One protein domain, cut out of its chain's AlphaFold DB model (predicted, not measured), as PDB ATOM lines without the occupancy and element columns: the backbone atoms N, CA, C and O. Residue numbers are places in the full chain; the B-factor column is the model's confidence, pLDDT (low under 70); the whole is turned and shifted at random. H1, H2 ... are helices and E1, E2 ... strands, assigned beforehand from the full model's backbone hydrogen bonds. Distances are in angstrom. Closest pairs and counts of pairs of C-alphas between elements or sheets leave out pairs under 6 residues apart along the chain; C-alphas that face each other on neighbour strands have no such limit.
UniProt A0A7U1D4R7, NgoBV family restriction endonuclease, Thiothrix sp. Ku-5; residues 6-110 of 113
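What this domain is: This is residues 6 to 110 of the 113 residues of the protein "NgoBV family restriction endonuclease" of Thiothrix sp. Ku-5 (UniProt A0A7U1D4R7). A long two-stranded hairpin, E1 and E2, reaches out as an arm from a loose body of helices and loops, and its tip, residues 19 to 24, sticks out free. In the body H2 and H4 run opposite ways as a narrow V, with tiny H3 between them along the chain, H1 near the open end of the V, and a small second hairpin, E3 and E4, with one end near the end of H2. The printed part has 105 residues, with four helices and four strands in the order H1 E1 E2 E3 E4 H2 H3 H4; each of the two sheets is one antiparallel pair, and the class is mixed, helices and strands. The whole is loose, with a radius of gyration of the C-alphas of 16.4 A and spans of 54 by 39 by 23 A.

Where its parts are: E1, residues 12 to 20, is 25.2 A long and begins at C-alpha 12 (40.111, -14.081, 10.119). E2, residues 23 to 32, is 26.1 A long and bends by 52 degrees at residue 27. E3 is residues 48 to 51 and E4 residues 54 to 58. H2, residues 73 to 87, is 21.0 A long and begins at C-alpha 73 (40.887, -12.510, -3.941). H4, residues 97 to 109, is 18.1 A long and ends at C-alpha 109 (41.948, 0.436, -1.240). H1, residues 6 to 9, and H3, residues 89 to 92, are short.

How they stand to each other: E1 and E2 form an antiparallel hairpin at 159 degrees, with N 14 and O 30 within hydrogen-bond range at 2.8 A and N 20 and O 23 at 3.0 A. E3 and E4, also an antiparallel hairpin, stand at 147 degrees, with N 49 and O 57 at 2.8 A. E1 and E2 are apart from both E3 and E4. The closest C-alphas of E4 and H2 are those of Ile 54 and Phe 87, 7.1 A apart. H2, with residues 77 to 81 alone, touches residues 97 to 98 of H4, closest at the C-alphas of Asp 81 and Leu 98, 6.0 A; the two run opposite ways at a shallow tilt of 32 degrees, only just short of steep. H2 and H3 only just touch, only at the corner by their link, with Lys 85 and Tyr 92 closest at 5.2 A between C-alphas. H3 and H4 meet only through their link. H1 only just touches H4, at residues 105 to 109 alone, with 3 pairs of C-alphas within 8 A, the closest those of Asp 6 and Tyr 105, 6.1 A. H1 and H2 are close but not clearly touching, the C-alphas of Leu 8 and Arg 73 being closest at 7.2 A. In H2 and H4 every O i to N i+4 pair is within hydrogen-bond range; H1 and H3 are too short for such a pair.

The domain as a whole: The C-alphas farthest apart are those of Gly 21 and Gly 94, 54.3 A. The links E2 to E3 and E4 to H2 are long, residues 33 to 47 and 59 to 72; residues 40 to 41 pair antiparallel with 45 to 46. The printed part has no cut, and no printed residue is under 70 in pLDDT.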
ATOM      1  N   ASP A   6      36.400  -3.265   0.703       91.94
ATOM      2  CA  ASP A   6      37.602  -3.428   1.534       91.94
ATOM      3  C   ASP A   6      37.521  -4.617   2.507       91.94
ATOM      4  O   ASP A   6      38.547  -5.186   2.873       91.94
ATOM      5  N   ARG A   7      36.310  -5.069   2.870       93.31
ATOM      6  CA  ARG A   7      36.117  -6.259   3.719       93.31
ATOM      7  C   ARG A   7      36.649  -7.547   3.103       93.31
ATOM      8  O   ARG A   7      36.836  -8.510   3.840       93.31
ATOM      9  N   LEU A   8      36.900  -7.582   1.793       94.00
ATOM     10  CA  LEU A   8      37.588  -8.714   1.178       94.00
ATOM     11  C   LEU A   8      38.943  -8.957   1.862       94.00
ATOM     12  O   LEU A   8      39.294 -10.104   2.109       94.00
ATOM     13  N   ASP A   9      39.640  -7.904   2.289       95.62
ATOM     14  CA  ASP A   9      40.950  -8.014   2.937       95.62
ATOM     15  C   ASP A   9      40.895  -8.294   4.435       95.62
ATOM     16  O   ASP A   9      41.939  -8.284   5.093       95.62
ATOM     17  N   ALA A  10      39.718  -8.568   4.995       96.25
ATOM     18  CA  ALA A  10      39.601  -8.909   6.402       96.25
ATOM     19  C   ALA A  10      40.429 -10.162   6.738       96.25
ATOM     20  O   ALA A  10      40.335 -11.206   6.084       96.25
ATOM     21  N   ASN A  11      41.233 -10.049   7.795       97.31
ATOM     22  CA  ASN A  11      41.905 -11.187   8.406       97.31
ATOM     23  C   ASN A  11      40.932 -11.897   9.348       97.31
ATOM     24  O   ASN A  11      40.284 -11.260  10.176       97.31
ATOM     25  N   HIS A  12      40.872 -13.214   9.238       96.19
ATOM     26  CA  HIS A  12      40.111 -14.081  10.119       96.19
ATOM     27  C   HIS A  12      41.108 -14.824  11.000       96.19
ATOM     28  O   HIS A  12      41.930 -15.587  10.493       96.19
ATOM     29  N   LEU A  13      41.044 -14.574  12.308       97.50
ATOM     30  CA  LEU A  13      41.760 -15.362  13.303       97.50
ATOM     31  C   LEU A  13      40.911 -16.593  13.626       97.50
ATOM     32  O   LEU A  13      39.814 -16.469  14.169       97.50
ATOM     33  N   VAL A  14      41.394 -17.767  13.231       96.50
ATOM     34  CA  VAL A  14      40.696 -19.048  13.375       96.50
ATOM     35  C   VAL A  14      41.436 -19.900  14.390       96.50
ATOM     36  O   VAL A  14      42.641 -20.081  14.259       96.50
ATOM     37  N   PHE A  15      40.712 -20.457  15.359       96.69
ATOM     38  CA  PHE A  15      41.260 -21.367  16.362       96.69
ATOM     39  C   PHE A  15      40.783 -22.795  16.108       96.69
ATOM     40  O   PHE A  15      39.583 -23.045  15.990       96.69
ATOM     41  N   GLY A  16      41.727 -23.729  16.039       95.81
ATOM     42  CA  GLY A  16      41.456 -25.147  16.221       95.81
ATOM     43  C   GLY A  16      41.416 -25.422  17.715       95.81
ATOM     44  O   GLY A  16      42.340 -25.041  18.434       95.81
ATOM     45  N   TYR A  17      40.343 -26.040  18.196       96.62
ATOM     46  CA  TYR A  17      40.189 -26.327  19.615       96.62
ATOM     47  C   TYR A  17      39.622 -27.723  19.836       96.62
ATOM     48  O   TYR A  17      38.803 -28.197  19.048       96.62
ATOM     49  N   ASP A  18      40.041 -28.316  20.946       97.44
ATOM     50  CA  ASP A  18      39.513 -29.565  21.473       97.44
ATOM     51  C   ASP A  18      38.801 -29.301  22.801       97.44
ATOM     52  O   ASP A  18      39.158 -28.390  23.559       97.44
ATOM     53  N   LEU A  19      37.790 -30.122  23.075       97.06
ATOM     54  CA  LEU A  19      37.081 -30.161  24.347       97.06
ATOM     55  C   LEU A  19      37.344 -31.514  25.008       97.06
ATOM     56  O   LEU A  19      37.024 -32.555  24.439       97.06
ATOM     57  N   GLU A  20      37.901 -31.490  26.216       95.00
ATOM     58  CA  GLU A  20      38.131 -32.670  27.052       95.00
ATOM     59  C   GLU A  20      37.437 -32.439  28.406       95.00
ATOM     60  O   GLU A  20      37.921 -31.693  29.260       95.00
ATOM     61  N   GLY A  21      36.250 -33.031  28.590       94.69
ATOM     62  CA  GLY A  21      35.394 -32.754  29.750       94.69
ATOM     63  C   GLY A  21      34.956 -31.285  29.792       94.69
ATOM     64  O   GLY A  21      34.331 -30.798  28.853       94.69
ATOM     65  N   GLU A  22      35.299 -30.585  30.873       95.62
ATOM     66  CA  GLU A  22      35.039 -29.143  31.048       95.62
ATOM     67  C   GLU A  22      36.209 -28.256  30.581       95.62
ATOM     68  O   GLU A  22      36.145 -27.032  30.683       95.62
ATOM     69  N   SER A  23      37.291 -28.851  30.067       96.19
ATOM     70  CA  SER A  23      38.473 -28.112  29.615       96.19
ATOM     71  C   SER A  23      38.430 -27.835  28.114       96.19
ATOM     72  O   SER A  23      38.224 -28.743  27.308       96.19
ATOM     73  N   LEU A  24      38.689 -26.579  27.737       97.38
ATOM     74  CA  LEU A  24      38.921 -26.157  26.354       97.38
ATOM     75  C   LEU A  24      40.417 -25.954  26.130       97.38
ATOM     76  O   LEU A  24      41.055 -25.169  26.833       97.38
ATOM     77  N   ARG A  25      40.963 -26.616  25.108       97.81
ATOM     78  CA  ARG A  25      42.353 -26.443  24.680       97.81
ATOM     79  C   ARG A  25      42.382 -25.915  23.255       97.81
ATOM     80  O   ARG A  25      41.867 -26.561  22.348       97.81
ATOM     81  N   VAL A  26      43.023 -24.767  23.044       97.50
ATOM     82  CA  VAL A  26      43.413 -24.330  21.696       97.50
ATOM     83  C   VAL A  26      44.587 -25.198  21.260       97.50
ATOM     84  O   VAL A  26      45.622 -25.208  21.924       97.50
ATOM     85  N   VAL A  27      44.412 -25.946  20.175       97.12
ATOM     86  CA  VAL A  27      45.436 -26.859  19.642       97.12
ATOM     87  C   VAL A  27      46.158 -26.291  18.430       97.12
ATOM     88  O   VAL A  27      47.267 -26.720  18.136       97.12
ATOM     89  N   ASP A  28      45.555 -25.315  17.750       96.50
ATOM     90  CA  ASP A  28      46.166 -24.632  16.612       96.50
ATOM     91  C   ASP A  28      45.489 -23.271  16.367       96.50
ATOM     92  O   ASP A  28      44.372 -23.019  16.840       96.50
ATOM     93  N   PHE A  29      46.140 -22.389  15.613       96.88
ATOM     94  CA  PHE A  29      45.548 -21.138  15.160       96.88
ATOM     95  C   PHE A  29      46.069 -20.708  13.787       96.88
ATOM     96  O   PHE A  29      47.210 -20.952  13.407       96.88
ATOM     97  N   TRP A  30      45.229 -19.978  13.055       96.06
ATOM     98  CA  TRP A  30      45.568 -19.446  11.741       96.06
ATOM     99  C   TRP A  30      45.062 -18.019  11.582       96.06
ATOM    100  O   TRP A  30      43.993 -17.668  12.076       96.06
ATOM    101  N   VAL A  31      45.798 -17.216  10.819       96.88
ATOM    102  CA  VAL A  31      45.325 -15.928  10.304       96.88
ATOM    103  C   VAL A  31      45.122 -16.085   8.805       96.88
ATOM    104  O   VAL A  31      46.079 -16.356   8.084       96.88
ATOM    105  N   LYS A  32      43.873 -15.972   8.344       95.62
ATOM    106  CA  LYS A  32      43.496 -16.271   6.957       95.62
ATOM    107  C   LYS A  32      42.588 -15.212   6.348       95.62
ATOM    108  O   LYS A  32      41.757 -14.601   7.018       95.62
ATOM    109  N   LYS A  33      42.703 -15.029   5.042       96.25
ATOM    110  CA  LYS A  33      41.730 -14.332   4.203       96.25
ATOM    111  C   LYS A  33      40.584 -15.276   3.859       96.25
ATOM    112  O   LYS A  33      40.735 -16.495   3.870       96.25
ATOM    113  N   ILE A  34      39.424 -14.722   3.506       95.56
ATOM    114  CA  ILE A  34      38.249 -15.546   3.181       95.56
ATOM    115  C   ILE A  34      38.493 -16.467   1.977       95.56
ATOM    116  O   ILE A  34      38.037 -17.609   1.981       95.56
ATOM    117  N   TRP A  35      39.249 -16.008   0.976       96.00
ATOM    118  CA  TRP A  35      39.574 -16.802  -0.211       96.00
ATOM    119  C   TRP A  35      40.538 -17.955   0.087       96.00
ATOM    120  O   TRP A  35      40.468 -18.970  -0.590       96.00
ATOM    121  N   GLU A  36      41.346 -17.858   1.145       95.69
ATOM    122  CA  GLU A  36      42.225 -18.944   1.605       95.69
ATOM    123  C   GLU A  36      41.468 -20.018   2.408       95.69
ATOM    124  O   GLU A  36      42.038 -21.041   2.780       95.69
ATOM    125  N   MET A  37      40.189 -19.784   2.721       95.12
ATOM    126  CA  MET A  37      39.334 -20.725   3.457       95.12
ATOM    127  C   MET A  37      38.165 -21.236   2.612       95.12
ATOM    128  O   MET A  37      37.687 -22.349   2.824       95.12
ATOM    129  N   ALA A  38      37.670 -20.439   1.666       95.56
ATOM    130  CA  ALA A  38      36.675 -20.850   0.683       95.56
ATOM    131  C   ALA A  38      37.347 -21.503  -0.532       95.56
ATOM    132  O   ALA A  38      38.524 -21.289  -0.786       95.56
ATOM    133  N   GLY A  39      36.591 -22.276  -1.306       95.25
ATOM    134  CA  GLY A  39      37.118 -22.929  -2.503       95.25
ATOM    135  C   GLY A  39      36.031 -23.353  -3.474       95.25
ATOM    136  O   GLY A  39      34.838 -23.199  -3.192       95.25
ATOM    137  N   GLU A  40      36.435 -23.919  -4.606       95.00
ATOM    138  CA  GLU A  40      35.527 -24.293  -5.691       95.00
ATOM    139  C   GLU A  40      34.587 -25.461  -5.340       95.00
ATOM    140  O   GLU A  40      34.855 -26.338  -4.504       95.00
ATOM    141  N   SER A  41      33.439 -25.487  -6.014       94.25
ATOM    142  CA  SER A  41      32.464 -26.571  -5.959       94.25
ATOM    143  C   SER A  41      31.965 -26.888  -7.361       94.25
ATOM    144  O   SER A  41      31.316 -26.056  -7.987       94.25
ATOM    145  N   SER A  42      32.143 -28.131  -7.807       92.50
ATOM    146  CA  SER A  42      31.569 -28.602  -9.074       92.50
ATOM    147  C   SER A  42      30.042 -28.451  -9.123       92.50
ATOM    148  O   SER A  42      29.469 -28.197 -10.179       92.50
ATOM    149  N   LYS A  43      29.366 -28.554  -7.971       93.31
ATOM    150  CA  LYS A  43      27.909 -28.412  -7.870       93.31
ATOM    151  C   LYS A  43      27.464 -26.954  -7.791       93.31
ATOM    152  O   LYS A  43      26.501 -26.576  -8.451       93.31
ATOM    153  N   ASN A  44      28.120 -26.140  -6.968       95.50
ATOM    154  CA  ASN A  44      27.624 -24.817  -6.571       95.50
ATOM    155  C   ASN A  44      28.529 -23.656  -7.011       95.50
ATOM    156  O   ASN A  44      28.311 -22.535  -6.560       95.50
ATOM    157  N   ILE A  45      29.500 -23.914  -7.894       96.62
ATOM    158  CA  ILE A  45      30.567 -23.001  -8.344       96.62
ATOM    159  C   ILE A  45      31.604 -22.746  -7.248       96.62
ATOM    160  O   ILE A  45      32.776 -23.063  -7.420       96.62
ATOM    161  N   LEU A  46      31.170 -22.298  -6.073       96.12
ATOM    162  CA  LEU A  46      31.987 -22.237  -4.863       96.12
ATOM    163  C   LEU A  46      31.346 -23.020  -3.718       96.12
ATOM    164  O   LEU A  46      30.198 -23.467  -3.784       96.12
ATOM    165  N   SER A  47      32.118 -23.227  -2.662       94.88
ATOM    166  CA  SER A  47      31.679 -23.922  -1.462       94.88
ATOM    167  C   SER A  47      30.578 -23.123  -0.755       94.88
ATOM    168  O   SER A  47      30.818 -22.087  -0.138       94.88
ATOM    169  N   LEU A  48      29.343 -23.614  -0.875       96.88
ATOM    170  CA  LEU A  48      28.128 -22.974  -0.375       96.88
ATOM    171  C   LEU A  48      27.280 -23.968   0.418       96.88
ATOM    172  O   LEU A  48      27.150 -25.137   0.047       96.88
ATOM    173  N   GLN A  49      26.612 -23.468   1.452       96.25
ATOM    174  CA  GLN A  49      25.438 -24.106   2.023       96.25
ATOM    175  C   GLN A  49      24.206 -23.660   1.242       96.25
ATOM    176  O   GLN A  49      23.873 -22.476   1.239       96.25
ATOM    177  N   VAL A  50      23.507 -24.616   0.637       96.81
ATOM    178  CA  VAL A  50      22.282 -24.381  -0.134       96.81
ATOM    179  C   VAL A  50      21.117 -25.076   0.567       96.81
ATOM    180  O   VAL A  50      21.214 -26.261   0.886       96.81
ATOM    181  N   LYS A  51      20.024 -24.350   0.813       96.19
ATOM    182  CA  LYS A  51      18.772 -24.883   1.371       96.19
ATOM    183  C   LYS A  51      17.638 -24.570   0.406       96.19
ATOM    184  O   LYS A  51      17.507 -23.424   0.002       96.19
ATOM    185  N   GLN A  52      16.851 -25.579   0.028       95.00
ATOM    186  CA  GLN A  52      15.743 -25.417  -0.932       95.00
ATOM    187  C   GLN A  52      16.180 -24.669  -2.210       95.00
ATOM    188  O   GLN A  52      15.518 -23.745  -2.662       95.00
ATOM    189  N   ASN A  53      17.340 -25.045  -2.767       92.38
ATOM    190  CA  ASN A  53      17.980 -24.407  -3.930       92.38
ATOM    191  C   ASN A  53      18.404 -22.937  -3.765       92.38
ATOM    192  O   ASN A  53      18.861 -22.329  -4.729       92.38
ATOM    193  N   ILE A  54      18.359 -22.389  -2.550       94.69
ATOM    194  CA  ILE A  54      18.790 -21.024  -2.252       94.69
ATOM    195  C   ILE A  54      20.118 -21.064  -1.472       94.69
ATOM    196  O   ILE A  54      20.196 -21.717  -0.424       94.69
ATOM    197  N   PRO A  55      21.184 -20.396  -1.957       96.50
ATOM    198  CA  PRO A  55      22.399 -20.174  -1.182       96.50
ATOM    199  C   PRO A  55      22.108 -19.414   0.112       96.50
ATOM    200  O   PRO A  55      21.474 -18.364   0.093       96.50
ATOM    201  N   VAL A  56      22.592 -19.939   1.237       96.06
ATOM    202  CA  VAL A  56      22.421 -19.323   2.562       96.06
ATOM    203  C   VAL A  56      23.742 -18.777   3.085       96.06
ATOM    204  O   VAL A  56      23.804 -17.636   3.515       96.06
ATOM    205  N   ASN A  57      24.802 -19.587   3.033       96.31
ATOM    206  CA  ASN A  57      26.117 -19.232   3.567       96.31
ATOM    207  C   ASN A  57      27.225 -19.707   2.629       96.31
ATOM    208  O   ASN A  57      27.109 -20.779   2.030       96.31
ATOM    209  N   ILE A  58      28.338 -18.977   2.589       95.88
ATOM    210  CA  ILE A  58      29.610 -19.509   2.088       95.88
ATOM    211  C   ILE A  58      30.141 -20.488   3.133       95.88
ATOM    212  O   ILE A  58      30.087 -20.221   4.334       95.88
ATOM    213  N   ARG A  59      30.601 -21.657   2.688       94.81
ATOM    214  CA  ARG A  59      31.170 -22.685   3.562       94.81
ATOM    215  C   ARG A  59      32.659 -22.785   3.313       94.81
ATOM    216  O   ARG A  59      33.060 -22.861   2.152       94.81
ATOM    217  N   PRO A  60      33.482 -22.832   4.358       93.81
ATOM    218  CA  PRO A  60      34.894 -22.995   4.131       93.81
ATOM    219  C   PRO A  60      35.178 -24.474   3.775       93.81
ATOM    220  O   PRO A  60      34.391 -25.366   4.112       93.81
ATOM    221  N   LYS A  61      36.227 -24.726   2.991       91.50
ATOM    222  CA  LYS A  61      36.674 -26.072   2.578       91.50
ATOM    223  C   LYS A  61      37.532 -26.698   3.673       91.50
ATOM    224  O   LYS A  61      37.681 -26.121   4.731       91.50
ATOM    225  N   ASP A  62      38.088 -27.885   3.477       87.75
ATOM    226  CA  ASP A  62      39.175 -28.302   4.364       87.75
ATOM    227  C   ASP A  62      40.491 -27.707   3.855       87.75
ATOM    228  O   ASP A  62      41.179 -28.363   3.087       87.75
ATOM    229  N   TRP A  63      40.802 -26.463   4.247       88.69
ATOM    230  CA  TRP A  63      42.056 -25.770   3.894       88.69
ATOM    231  C   TRP A  63      43.254 -26.202   4.752       88.69
ATOM    232  O   TRP A  63      44.368 -25.733   4.537       88.69
ATOM    233  N   ARG A  64      43.030 -27.043   5.771       86.06
ATOM    234  CA  ARG A  64      44.071 -27.462   6.724       86.06
ATOM    235  C   ARG A  64      44.823 -28.682   6.215       86.06
ATOM    236  O   ARG A  64      46.029 -28.775   6.407       86.06
ATOM    237  N   THR A  65      44.113 -29.607   5.571       81.06
ATOM    238  CA  THR A  65      44.697 -30.872   5.092       81.06
ATOM    239  C   THR A  65      44.805 -30.955   3.571       81.06
ATOM    240  O   THR A  65      45.552 -31.783   3.052       81.06
ATOM    241  N   ARG A  66      44.061 -30.118   2.838       76.06
ATOM    242  CA  ARG A  66      44.052 -30.080   1.373       76.06
ATOM    243  C   ARG A  66      44.056 -28.631   0.915       76.06
ATOM    244  O   ARG A  66      43.227 -27.846   1.364       76.06
ATOM    245  N   ASP A  67      44.924 -28.269  -0.023       77.12
ATOM    246  CA  ASP A  67      44.819 -26.943  -0.630       77.12
ATOM    247  C   ASP A  67      43.733 -26.941  -1.711       77.12
ATOM    248  O   ASP A  67      43.982 -27.097  -2.902       77.12
ATOM    249  N   ALA A  68      42.482 -26.871  -1.257       83.56
ATOM    250  CA  ALA A  68      41.305 -26.731  -2.108       83.56
ATOM    251  C   ALA A  68      40.769 -25.291  -2.102       83.56
ATOM    252  O   ALA A  68      39.595 -25.083  -2.423       83.56
ATOM    253  N   SER A  69      41.584 -24.334  -1.647       93.25
ATOM    254  CA  SER A  69      41.203 -22.934  -1.484       93.25
ATOM    255  C   SER A  69      41.385 -22.131  -2.775       93.25
ATOM    256  O   SER A  69      41.956 -22.621  -3.749       93.25
ATOM    257  N   PHE A  70      40.862 -20.906  -2.825       95.56
ATOM    258  CA  PHE A  70      41.175 -19.997  -3.927       95.56
ATOM    259  C   PHE A  70      42.576 -19.405  -3.731       95.56
ATOM    260  O   PHE A  70      42.933 -18.984  -2.633       95.56
ATOM    261  N   GLY A  71      43.346 -19.278  -4.814       93.19
ATOM    262  CA  GLY A  71      44.717 -18.765  -4.745       93.19
ATOM    263  C   GLY A  71      44.804 -17.257  -4.502       93.19
ATOM    264  O   GLY A  71      45.835 -16.755  -4.063       93.19
ATOM    265  N   ASN A  72      43.739 -16.505  -4.796       95.50
ATOM    266  CA  ASN A  72      43.686 -15.066  -4.554       95.50
ATOM    267  C   ASN A  72      42.248 -14.529  -4.466       95.50
ATOM    268  O   ASN A  72      41.266 -15.202  -4.796       95.50
ATOM    269  N   ARG A  73      42.142 -13.263  -4.048       96.44
ATOM    270  CA  ARG A  73      40.887 -12.510  -3.941       96.44
ATOM    271  C   ARG A  73      40.098 -12.486  -5.245       96.44
ATOM    272  O   ARG A  73      38.884 -12.677  -5.216       96.44
ATOM    273  N   ARG A  74      40.771 -12.249  -6.373       97.25
ATOM    274  CA  ARG A  74      40.127 -12.115  -7.681       97.25
ATOM    275  C   ARG A  74      39.402 -13.393  -8.080       97.25
ATOM    276  O   ARG A  74      38.220 -13.321  -8.393       97.25
ATOM    277  N   GLN A  75      40.060 -14.543  -7.954       97.44
ATOM    278  CA  GLN A  75      39.459 -15.854  -8.218       97.44
ATOM    279  C   GLN A  75      38.212 -16.094  -7.356       97.44
ATOM    280  O   GLN A  75      37.175 -16.527  -7.855       97.44
ATOM    281  N   PHE A  76      38.274 -15.747  -6.067       97.44
ATOM    282  CA  PHE A  76      37.115 -15.845  -5.179       97.44
ATOM    283  C   PHE A  76      35.950 -14.947  -5.628       97.44
ATOM    284  O   PHE A  76      34.799 -15.386  -5.638       97.44
ATOM    285  N   VAL A  77      36.223 -13.700  -6.024       97.19
ATOM    286  CA  VAL A  77      35.178 -12.767  -6.475       97.19
ATOM    287  C   VAL A  77      34.608 -13.162  -7.842       97.19
ATOM    288  O   VAL A  77      33.403 -13.035  -8.051       97.19
ATOM    289  N   GLU A  78      35.419 -13.699  -8.750       97.38
ATOM    290  CA  GLU A  78      34.950 -14.272 -10.019       97.38
ATOM    291  C   GLU A  78      34.014 -15.467  -9.778       97.38
ATOM    292  O   GLU A  78      32.937 -15.546 -10.373       97.38
ATOM    293  N   ALA A  79      34.360 -16.349  -8.837       97.31
ATOM    294  CA  ALA A  79      33.493 -17.457  -8.442       97.31
ATOM    295  C   ALA A  79      32.184 -16.974  -7.788       97.31
ATOM    296  O   ALA A  79      31.121 -17.553  -8.033       97.31
ATOM    297  N   LEU A  80      32.227 -15.895  -6.994       96.25
ATOM    298  CA  LEU A  80      31.023 -15.254  -6.456       96.25
ATOM    299  C   LEU A  80      30.131 -14.690  -7.563       96.25
ATOM    300  O   LEU A  80      28.928 -14.938  -7.541       96.25
ATOM    301  N   ASP A  81      30.694 -13.974  -8.538       96.31
ATOM    302  CA  ASP A  81      29.949 -13.428  -9.680       96.31
ATOM    303  C   ASP A  81      29.242 -14.543 -10.467       96.31
ATOM    304  O   ASP A  81      28.044 -14.464 -10.752       96.31
ATOM    305  N   ALA A  82      29.960 -15.632 -10.746       96.50
ATOM    306  CA  ALA A  82      29.406 -16.796 -11.421       96.50
ATOM    307  C   ALA A  82      28.289 -17.468 -10.598       96.50
ATOM    308  O   ALA A  82      27.243 -17.827 -11.148       96.50
ATOM    309  N   ALA A  83      28.447 -17.590  -9.277       96.31
ATOM    310  CA  ALA A  83      27.395 -18.109  -8.404       96.31
ATOM    311  C   ALA A  83      26.166 -17.192  -8.349       96.31
ATOM    312  O   ALA A  83      25.038 -17.681  -8.405       96.31
ATOM    313  N   LEU A  84      26.354 -15.873  -8.305       95.62
ATOM    314  CA  LEU A  84      25.257 -14.907  -8.347       95.62
ATOM    315  C   LEU A  84      24.457 -15.024  -9.649       95.62
ATOM    316  O   LEU A  84      23.229 -15.060  -9.603       95.62
ATOM    317  N   LYS A  85      25.138 -15.171 -10.790       95.12
ATOM    318  CA  LYS A  85      24.498 -15.423 -12.091       95.12
ATOM    319  C   LYS A  85      23.744 -16.752 -12.123       95.12
ATOM    320  O   LYS A  85      22.646 -16.808 -12.663       95.12
ATOM    321  N   LYS A  86      24.298 -17.807 -11.518       94.62
ATOM    322  CA  LYS A  86      23.659 -19.130 -11.447       94.62
ATOM    323  C   LYS A  86      22.389 -19.132 -10.594       94.62
ATOM    324  O   LYS A  86      21.385 -19.701 -11.006       94.62
ATOM    325  N   PHE A  87      22.450 -18.574  -9.387       95.44
ATOM    326  CA  PHE A  87      21.369 -18.691  -8.402       95.44
ATOM    327  C   PHE A  87      20.358 -17.541  -8.460       95.44
ATOM    328  O   PHE A  87      19.236 -17.699  -7.988       95.44
ATOM    329  N   TYR A  88      20.732 -16.400  -9.043       94.56
ATOM    330  CA  TYR A  88      19.880 -15.215  -9.149       94.56
ATOM    331  C   TYR A  88      19.975 -14.575 -10.552       94.56
ATOM    332  O   TYR A  88      20.309 -13.390 -10.666       94.56
ATOM    333  N   PRO A  89      19.694 -15.331 -11.632       93.81
ATOM    334  CA  PRO A  89      19.930 -14.894 -13.011       93.81
ATOM    335  C   PRO A  89      19.215 -13.583 -13.354       93.81
ATOM    336  O   PRO A  89      19.861 -12.665 -13.848       93.81
ATOM    337  N   GLU A  90      17.942 -13.430 -12.977       93.50
ATOM    338  CA  GLU A  90      17.155 -12.208 -13.230       93.50
ATOM    339  C   GLU A  90      17.810 -10.936 -12.673       93.50
ATOM    340  O   GLU A  90      17.682  -9.849 -13.231       93.50
ATOM    341  N   ARG A  91      18.558 -11.061 -11.570       91.81
ATOM    342  CA  ARG A  91      19.219  -9.930 -10.912       91.81
ATOM    343  C   ARG A  91      20.612  -9.640 -11.471       91.81
ATOM    344  O   ARG A  91      21.047  -8.491 -11.421       91.81
ATOM    345  N   TYR A  92      21.326 -10.655 -11.962       92.69
ATOM    346  CA  TYR A  92      22.749 -10.542 -12.323       92.69
ATOM    347  C   TYR A  92      23.067 -10.847 -13.797       92.69
ATOM    348  O   TYR A  92      24.236 -10.798 -14.184       92.69
ATOM    349  N   HIS A  93      22.058 -11.073 -14.645       80.88
ATOM    350  CA  HIS A  93      22.206 -11.318 -16.087       80.88
ATOM    351  C   HIS A  93      23.019 -10.229 -16.813       80.88
ATOM    352  O   HIS A  93      23.801 -10.526 -17.709       80.88
ATOM    353  N   GLY A  94      22.906  -8.964 -16.389       80.44
ATOM    354  CA  GLY A  94      23.585  -7.827 -17.026       80.44
ATOM    355  C   GLY A  94      25.112  -7.774 -16.868       80.44
ATOM    356  O   GLY A  94      25.728  -6.834 -17.358       80.44
ATOM    357  N   GLY A  95      25.740  -8.720 -16.157       80.12
ATOM    358  CA  GLY A  95      27.199  -8.924 -16.175       80.12
ATOM    359  C   GLY A  95      28.070  -7.831 -15.538       80.12
ATOM    360  O   GLY A  95      29.290  -7.957 -15.525       80.12
ATOM    361  N   ASN A  96      27.478  -6.777 -14.974       90.62
ATOM    362  CA  ASN A  96      28.227  -5.627 -14.458       90.62
ATOM    363  C   ASN A  96      28.717  -5.777 -13.012       90.62
ATOM    364  O   ASN A  96      29.469  -4.926 -12.539       90.62
ATOM    365  N   TRP A  97      28.307  -6.827 -12.295       94.19
ATOM    366  CA  TRP A  97      28.588  -6.971 -10.864       94.19
ATOM    367  C   TRP A  97      30.087  -7.053 -10.567       94.19
ATOM    368  O   TRP A  97      30.590  -6.236  -9.799       94.19
ATOM    369  N   LEU A  98      30.821  -7.945 -11.246       95.12
ATOM    370  CA  LEU A  98      32.273  -8.067 -11.080       95.12
ATOM    371  C   LEU A  98      32.998  -6.739 -11.340       95.12
ATOM    372  O   LEU A  98      33.859  -6.338 -10.559       95.12
ATOM    373  N   LYS A  99      32.608  -6.015 -12.399       94.62
ATOM    374  CA  LYS A  99      33.177  -4.698 -12.727       94.62
ATOM    375  C   LYS A  99      32.912  -3.684 -11.614       94.62
ATOM    376  O   LYS A  99      33.824  -2.972 -11.209       94.62
ATOM    377  N   GLN A 100      31.686  -3.635 -11.093       94.12
ATOM    378  CA  GLN A 100      31.323  -2.734  -9.997       94.12
ATOM    379  C   GLN A 100      32.093  -3.052  -8.709       94.12
ATOM    380  O   GLN A 100      32.527  -2.125  -8.024       94.12
ATOM    381  N   VAL A 101      32.284  -4.335  -8.384       94.88
ATOM    382  CA  VAL A 101      33.097  -4.753  -7.234       94.88
ATOM    383  C   VAL A 101      34.559  -4.368  -7.443       94.88
ATOM    384  O   VAL A 101      35.141  -3.763  -6.550       94.88
ATOM    385  N   ALA A 102      35.134  -4.640  -8.618       95.50
ATOM    386  CA  ALA A 102      36.529  -4.329  -8.917       95.50
ATOM    387  C   ALA A 102      36.819  -2.820  -8.865       95.50
ATOM    388  O   ALA A 102      37.750  -2.395  -8.183       95.50
ATOM    389  N   THR A 103      35.987  -1.999  -9.514       95.31
ATOM    390  CA  THR A 103      36.120  -0.535  -9.467       95.31
ATOM    391  C   THR A 103      35.913  -0.002  -8.051       95.31
ATOM    392  O   THR A 103      36.679   0.844  -7.602       95.31
ATOM    393  N   GLY A 104      34.906  -0.502  -7.326       94.88
ATOM    394  CA  GLY A 104      34.648  -0.080  -5.950       94.88
ATOM    395  C   GLY A 104      35.774  -0.460  -4.988       94.88
ATOM    396  O   GLY A 104      36.125   0.334  -4.119       94.88
ATOM    397  N   TYR A 105      36.353  -1.650  -5.152       96.44
ATOM    398  CA  TYR A 105      37.499  -2.111  -4.375       96.44
ATOM    399  C   TYR A 105      38.718  -1.221  -4.629       96.44
ATOM    400  O   TYR A 105      39.214  -0.608  -3.688       96.44
ATOM    401  N   GLN A 106      39.116  -1.042  -5.894       96.62
ATOM    402  CA  GLN A 106      40.272  -0.217  -6.251       96.62
ATOM    403  C   GLN A 106      40.119   1.238  -5.804       96.62
ATOM    404  O   GLN A 106      41.063   1.816  -5.273       96.62
ATOM    405  N   ALA A 107      38.929   1.825  -5.960       95.56
ATOM    406  CA  ALA A 107      38.665   3.187  -5.504       95.56
ATOM    407  C   ALA A 107      38.823   3.348  -3.982       95.56
ATOM    408  O   ALA A 107      39.146   4.437  -3.516       95.56
ATOM    409  N   LYS A 108      38.589   2.282  -3.205       94.75
ATOM    410  CA  LYS A 108      38.623   2.323  -1.739       94.75
ATOM    411  C   LYS A 108      39.973   1.921  -1.144       94.75
ATOM    412  O   LYS A 108      40.346   2.458  -0.108       94.75
ATOM    413  N   THR A 109      40.680   0.978  -1.761       95.06
ATOM    414  CA  THR A 109      41.948   0.436  -1.240       95.06
ATOM    415  C   THR A 109      43.179   0.972  -1.969       95.06
ATOM    416  O   THR A 109      44.286   0.841  -1.458       95.06
ATOM    417  N   GLY A 110      43.012   1.543  -3.166       96.19
ATOM    418  CA  GLY A 110      44.113   1.897  -4.066       96.19
ATOM    419  C   GLY A 110      44.747   0.695  -4.778       96.19
ATOM    420  O   GLY A 110      45.671   0.876  -5.568       96.19
TER     421      GLY A 110